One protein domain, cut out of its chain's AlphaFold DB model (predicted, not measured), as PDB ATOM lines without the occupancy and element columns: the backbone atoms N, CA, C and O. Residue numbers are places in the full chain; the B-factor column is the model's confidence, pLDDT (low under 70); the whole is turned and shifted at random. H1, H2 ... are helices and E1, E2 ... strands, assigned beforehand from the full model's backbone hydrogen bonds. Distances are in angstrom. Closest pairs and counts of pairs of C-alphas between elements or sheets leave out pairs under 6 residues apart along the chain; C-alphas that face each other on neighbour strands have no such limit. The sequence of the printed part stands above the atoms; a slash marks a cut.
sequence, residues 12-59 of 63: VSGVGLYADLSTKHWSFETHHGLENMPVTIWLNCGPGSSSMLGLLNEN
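This is residues 12 to 59 of the 63 residues of an uncharacterized protein of Botryobasidium botryosum FD-172 SS1 (UniProt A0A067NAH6). A long two-stranded hairpin, E1 and E2, is followed by a wide loop, residues 29 to 50, that swings out past the end of E2 and folds back to a single short helix, H1, which sits beyond E2 on the side away from E1. The arrangement is open, with the turn end of the hairpin, residues 17 to 22, and the far bend of the loop, residues 31 to 36, sticking out. The printed part has 48 residues with two named strands and one named helix, in the order E1, E2, H1; the sheet's order is E1 - E2, antiparallel. The class is mixed, helices and strands, with 22 residues, under half, in named elements. The whole is loose, with a radius of gyration of the C-alphas of 12.9 A, and flat, spanning 35 by 30 by 15 A.

The printed part begins with E1, residues 12 to 18, 19.1 A from first to last C-alpha, starting at C-alpha 12 at (61.015, 39.635, 11.657). After Ala 19 and Asp 20 comes E2, residues 21 to 28, 22.5 A long and the longest strand by residues, ending at C-alpha 28 at (60.639, 44.158, 6.787). Residues 29 to 50 hold no named element. H1, residues 51 to 57, is 10.2 A long and ends at C-alpha 57 at (67.605, 58.119, 12.910).

E1 and E2 form a hairpin of antiparallel neighbours, with 153 degrees between their N-to-C directions. The C-alphas of Ser 13 and Trp 26 face each other at 4.6 A. N 12 and O 27 are within hydrogen-bond range at 3.0 A, and near the turn N 18 and O 21 are too, at 3.0 A. E2 and H1 are near each other, with 7 pairs of C-alphas within 10 A and no pair within 8 A. E1 and H1 are apart. In H1 every O i to N i+4 pair is within hydrogen-bond range.

The two C-alphas farthest apart are those of Asp 20 and His 32, at 36.1 A, and each lies in a stretch that stands free. Without these two stretches the body has 36 residues, spanning 29 by 24 by 15 A, with a radius of gyration of 10.6 A. The link from E1 to E2 is tight, with 2 residues, and the link from E2 to H1 is long, with 22. The printed part has no cut. The mean pLDDT of the printed part is 79.4; confidence is low, under 70, at residues 32 to 34 and 57 to 59.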
ATOM      1  N   VAL A  12      60.294  40.779  11.100       85.50
ATOM      2  CA  VAL A  12      61.015  39.635  11.657       85.50
ATOM      3  C   VAL A  12      62.386  40.108  12.117       85.50
ATOM      4  O   VAL A  12      63.093  40.785  11.373       85.50
ATOM      5  N   SER A  13      62.759  39.763  13.343       87.44
ATOM      6  CA  SER A  13      64.122  39.911  13.846       87.44
ATOM      7  C   SER A  13      64.779  38.537  13.940       87.44
ATOM      8  O   SER A  13      64.116  37.541  14.239       87.44
ATOM      9  N   GLY A  14      66.077  38.475  13.661       88.75
ATOM     10  CA  GLY A  14      66.812  37.216  13.656       88.75
ATOM     11  C   GLY A  14      68.321  37.394  13.759       88.75
ATOM     12  O   GLY A  14      68.850  38.511  13.740       88.75
ATOM     13  N   VAL A  15      69.006  36.260  13.898       89.44
ATOM     14  CA  VAL A  15      70.466  36.163  13.928       89.44
ATOM     15  C   VAL A  15      70.901  35.200  12.831       89.44
ATOM     16  O   VAL A  15      70.561  34.020  12.872       89.44
ATOM     17  N   GLY A  16      71.652  35.707  11.856       87.62
ATOM     18  CA  GLY A  16      72.363  34.895  10.876       87.62
ATOM     19  C   GLY A  16      73.710  34.451  11.439       87.62
ATOM     20  O   GLY A  16      74.395  35.242  12.092       87.62
ATOM     21  N   LEU A  17      74.084  33.199  11.190       92.06
ATOM     22  CA  LEU A  17      75.351  32.620  11.637       92.06
ATOM     23  C   LEU A  17      76.231  32.313  10.424       92.06
ATOM     24  O   LEU A  17      75.752  31.750   9.441       92.06
ATOM     25  N   TYR A  18      77.512  32.668  10.502       86.25
ATOM     26  CA  TYR A  18      78.519  32.270   9.522       86.25
ATOM     27  C   TYR A  18      79.850  32.008  10.226       86.25
ATOM     28  O   TYR A  18      80.461  32.939  10.750       86.25
ATOM     29  N   ALA A  19      80.294  30.746  10.241       89.88
ATOM     30  CA  ALA A  19      81.391  30.292  11.100       89.88
ATOM     31  C   ALA A  19      81.171  30.763  12.557       89.88
ATOM     32  O   ALA A  19      80.102  30.506  13.111       89.88
ATOM     33  N   ASP A  20      82.119  31.506  13.133       89.56
ATOM     34  CA  ASP A  20      82.028  32.063  14.492       89.56
ATOM     35  C   ASP A  20      81.416  33.481  14.543       89.56
ATOM     36  O   ASP A  20      81.413  34.137  15.586       89.56
ATOM     37  N   LEU A  21      80.890  33.988  13.422       86.19
ATOM     38  CA  LEU A  21      80.276  35.315  13.333       86.19
ATOM     39  C   LEU A  21      78.755  35.231  13.491       86.19
ATOM     40  O   LEU A  21      78.083  34.425  12.845       86.19
ATOM     41  N   SER A  22      78.202  36.136  14.306       87.06
ATOM     42  CA  SER A  22      76.756  36.330  14.458       87.06
ATOM     43  C   SER A  22      76.342  37.710  13.942       87.06
ATOM     44  O   SER A  22      76.849  38.738  14.386       87.06
ATOM     45  N   THR A  23      75.410  37.740  12.990       87.06
ATOM     46  CA  THR A  23      74.889  38.976  12.388       87.06
ATOM     47  C   THR A  23      73.424  39.145  12.756       87.06
ATOM     48  O   THR A  23      72.589  38.313  12.405       87.06
ATOM     49  N   LYS A  24      73.091  40.230  13.458       85.69
ATOM     50  CA  LYS A  24      71.700  40.566  13.792       85.69
ATOM     51  C   LYS A  24      71.058  41.302  12.623       85.69
ATOM     52  O   LYS A  24      71.637  42.259  12.117       85.69
ATOM     53  N   HIS A  25      69.856  40.893  12.238       86.44
ATOM     54  CA  HIS A  25      69.086  41.566  11.197       86.44
ATOM     55  C   HIS A  25      67.669  41.883  11.675       86.44
ATOM     56  O   HIS A  25      67.083  41.167  12.494       86.44
ATOM     57  N   TRP A  26      67.116  42.963  11.125       83.44
ATOM     58  CA  TRP A  26      65.712  43.315  11.259       83.44
ATOM     59  C   TRP A  26      65.123  43.472   9.860       83.44
ATOM     60  O   TRP A  26      65.490  44.382   9.121       83.44
ATOM     61  N   SER A  27      64.254  42.538   9.491       83.69
ATOM     62  CA  SER A  27      63.695  42.418   8.150       83.69
ATOM     63  C   SER A  27      62.251  42.884   8.116       83.69
ATOM     64  O   SER A  27      61.479  42.681   9.062       83.69
ATOM     65  N   PHE A  28      61.899  43.482   6.984       84.56
ATOM     66  CA  PHE A  28      60.639  44.158   6.787       84.56
ATOM     67  C   PHE A  28      59.986  43.711   5.457       84.56
ATOM     68  O   PHE A  28      60.616  43.829   4.412       84.56
ATOM     69  N   GLU A  29      58.756  43.180   5.482       78.50
ATOM     70  CA  GLU A  29      58.030  42.727   4.278       78.50
ATOM     71  C   GLU A  29      57.352  43.862   3.499       78.50
ATOM     72  O   GLU A  29      56.637  44.677   4.065       78.50
ATOM     73  N   THR A  30      57.490  43.876   2.175       74.19
ATOM     74  CA  THR A  30      56.877  44.903   1.321       74.19
ATOM     75  C   THR A  30      55.348  44.943   1.439       74.19
ATOM     76  O   THR A  30      54.681  43.919   1.555       74.19
ATOM     77  N   HIS A  31      54.765  46.145   1.347       72.44
ATOM     78  CA  HIS A  31      53.306  46.332   1.367       72.44
ATOM     79  C   HIS A  31      52.594  45.772   0.122       72.44
ATOM     80  O   HIS A  31      51.405  45.458   0.181       72.44
ATOM     81  N   HIS A  32      53.310  45.670  -1.000       65.56
ATOM     82  CA  HIS A  32      52.813  45.147  -2.271       65.56
ATOM     83  C   HIS A  32      53.375  43.735  -2.496       65.56
ATOM     84  O   HIS A  32      54.504  43.465  -2.092       65.56
ATOM     85  N   GLY A  33      52.551  42.849  -3.073       65.06
ATOM     86  CA  GLY A  33      52.713  41.386  -3.103       65.06
ATOM     87  C   GLY A  33      54.144  40.858  -3.270       65.06
ATOM     88  O   GLY A  33      54.918  41.363  -4.073       65.06
ATOM     89  N   LEU A  34      54.458  39.809  -2.508       62.69
ATOM     90  CA  LEU A  34      55.818  39.351  -2.193       62.69
ATOM     91  C   LEU A  34      56.577  38.669  -3.343       62.69
ATOM     92  O   LEU A  34      57.795  38.560  -3.270       62.69
ATOM     93  N   GLU A  35      55.886  38.182  -4.373       76.00
ATOM     94  CA  GLU A  35      56.442  37.163  -5.279       76.00
ATOM     95  C   GLU A  35      57.606  37.665  -6.151       76.00
ATOM     96  O   GLU A  35      58.537  36.910  -6.400       76.00
ATOM     97  N   ASN A  36      57.607  38.948  -6.537       74.62
ATOM     98  CA  ASN A  36      58.613  39.536  -7.438       74.62
ATOM     99  C   ASN A  36      59.233  40.845  -6.910       74.62
ATOM    100  O   ASN A  36      59.775  41.632  -7.689       74.62
ATOM    101  N   MET A  37      59.119  41.133  -5.612       79.94
ATOM    102  CA  MET A  37      59.639  42.392  -5.065       79.94
ATOM    103  C   MET A  37      61.147  42.302  -4.781       79.94
ATOM    104  O   MET A  37      61.597  41.322  -4.185       79.94
ATOM    105  N   PRO A  38      61.945  43.315  -5.172       80.00
ATOM    106  CA  PRO A  38      63.375  43.324  -4.896       80.00
ATOM    107  C   PRO A  38      63.642  43.451  -3.392       80.00
ATOM    108  O   PRO A  38      63.007  44.239  -2.689       80.00
ATOM    109  N   VAL A  39      64.633  42.706  -2.900       85.81
ATOM    110  CA  VAL A  39      65.108  42.816  -1.516       85.81
ATOM    111  C   VAL A  39      66.124  43.951  -1.426       85.81
ATOM    112  O   VAL A  39      67.113  43.960  -2.153       85.81
ATOM    113  N   THR A  40      65.896  44.893  -0.511       87.31
ATOM    114  CA  THR A  40      66.844  45.977  -0.212       87.31
ATOM    115  C   THR A  40      67.555  45.695   1.107       87.31
ATOM    116  O   THR A  40      66.908  45.379   2.104       87.31
ATOM    117  N   ILE A  41      68.884  45.821   1.118       85.94
ATOM    118  CA  ILE A  41      69.716  45.681   2.318       85.94
ATOM    119  C   ILE A  41      70.272  47.058   2.669       85.94
ATOM    120  O   ILE A  41      70.879  47.710   1.821       85.94
ATOM    121  N   TRP A  42      70.088  47.476   3.920       86.19
ATOM    122  CA  TRP A  42      70.637  48.725   4.434       86.19
ATOM    123  C   TRP A  42      71.772  48.455   5.420       86.19
ATOM    124  O   TRP A  42      71.574  47.800   6.448       86.19
ATOM    125  N   LEU A  43      72.965  48.959   5.107       84.00
ATOM    126  CA  LEU A  43      74.157  48.812   5.934       84.00
ATOM    127  C   LEU A  43      74.695  50.192   6.285       84.00
ATOM    128  O   LEU A  43      75.053  50.960   5.395       84.00
ATOM    129  N   ASN A  44      74.798  50.479   7.580       82.62
ATOM    130  CA  ASN A  44      75.525  51.662   8.012       82.62
ATOM    131  C   ASN A  44      77.029  51.434   7.899       82.62
ATOM    132  O   ASN A  44      77.534  50.344   8.168       82.62
ATOM    133  N   CYS A  45      77.737  52.497   7.530       72.19
ATOM    134  CA  CYS A  45      79.188  52.507   7.410       72.19
ATOM    135  C   CYS A  45      79.880  52.862   8.738       72.19
ATOM    136  O   CYS A  45      79.263  53.312   9.707       72.19
ATOM    137  N   GLY A  46      81.204  52.700   8.752       76.19
ATOM    138  CA  GLY A  46      82.060  52.906   9.919       76.19
ATOM    139  C   GLY A  46      82.361  51.586  10.640       76.19
ATOM    140  O   GLY A  46      81.473  50.742  10.779       76.19
ATOM    141  N   PRO A  47      83.605  51.353  11.085       74.81
ATOM    142  CA  PRO A  47      83.948  50.131  11.803       74.81
ATOM    143  C   PRO A  47      83.186  50.066  13.136       74.81
ATOM    144  O   PRO A  47      83.353  50.927  13.994       74.81
ATOM    145  N   GLY A  48      82.342  49.043  13.303       77.31
ATOM    146  CA  GLY A  48      81.567  48.810  14.531       77.31
ATOM    147  C   GLY A  48      80.236  49.570  14.637       77.31
ATOM    148  O   GLY A  48      79.535  49.417  15.637       77.31
ATOM    149  N   SER A  49      79.851  50.350  13.624       75.62
ATOM    150  CA  SER A  49      78.555  51.037  13.585       75.62
ATOM    151  C   SER A  49      77.394  50.060  13.365       75.62
ATOM    152  O   SER A  49      77.478  49.142  12.552       75.62
ATOM    153  N   SER A  50      76.272  50.269  14.057       74.12
ATOM    154  CA  SER A  50      75.057  49.462  13.873       74.12
ATOM    155  C   SER A  50      74.176  50.019  12.755       74.12
ATOM    156  O   SER A  50      73.821  51.199  12.785       74.12
ATOM    157  N   SER A  51      73.715  49.160  11.840       77.88
ATOM    158  CA  SER A  51      72.700  49.498  10.821       77.88
ATOM    159  C   SER A  51      71.343  49.915  11.409       77.88
ATOM    160  O   SER A  51      70.499  50.458  10.705       77.88
ATOM    161  N   MET A  52      71.123  49.708  12.713       77.75
ATOM    162  CA  MET A  52      69.903  50.134  13.403       77.75
ATOM    163  C   MET A  52      69.872  51.635  13.701       77.75
ATOM    164  O   MET A  52      68.788  52.202  13.792       77.75
ATOM    165  N   LEU A  53      71.037  52.293  13.810       76.50
ATOM    166  CA  LEU A  53      71.084  53.760  13.867       76.50
ATOM    167  C   LEU A  53      70.405  54.348  12.633       76.50
ATOM    168  O   LEU A  53      69.719  55.358  12.706       76.50
ATOM    169  N   GLY A  54      70.564  53.645  11.521       71.38
ATOM    170  CA  GLY A  54      70.027  54.045  10.259       71.38
ATOM    171  C   GLY A  54      68.502  53.944  10.230       71.38
ATOM    172  O   GLY A  54      67.749  54.913  10.193       71.38
ATOM    173  N   LEU A  55      68.026  52.732  10.482       73.12
ATOM    174  CA  LEU A  55      66.601  52.446  10.616       73.12
ATOM    175  C   LEU A  55      65.833  53.409  11.552       73.12
ATOM    176  O   LEU A  55      64.645  53.637  11.335       73.12
ATOM    177  N   LEU A  56      66.480  53.938  12.597       77.62
ATOM    178  CA  LEU A  56      65.838  54.761  13.623       77.62
ATOM    179  C   LEU A  56      66.082  56.273  13.496       77.62
ATOM    180  O   LEU A  56      65.298  57.027  14.067       77.62
ATOM    181  N   ASN A  57      67.139  56.726  12.810       67.88
ATOM    182  CA  ASN A  57      67.605  58.119  12.910       67.88
ATOM    183  C   ASN A  57      67.830  58.847  11.571       67.88
ATOM    184  O   ASN A  57      68.066  60.048  11.577       67.88
ATOM    185  N   GLU A  58      67.754  58.176  10.423       59.16
ATOM    186  CA  GLU A  58      67.935  58.799   9.082       59.16
ATOM    187  C   GLU A  58      66.621  58.905   8.305       59.16
ATOM    188  O   GLU A  58      66.613  59.267   7.133       59.16
ATOM    189  N   ASN A  59      65.493  58.692   8.985       60.12
ATOM    190  CA  ASN A  59      64.186  59.120   8.503       60.12
ATOM    191  C   ASN A  59      63.574  60.146   9.469       60.12
ATOM    192  O   ASN A  59      62.561  59.898  10.121       60.12
TER     193      ASN A  59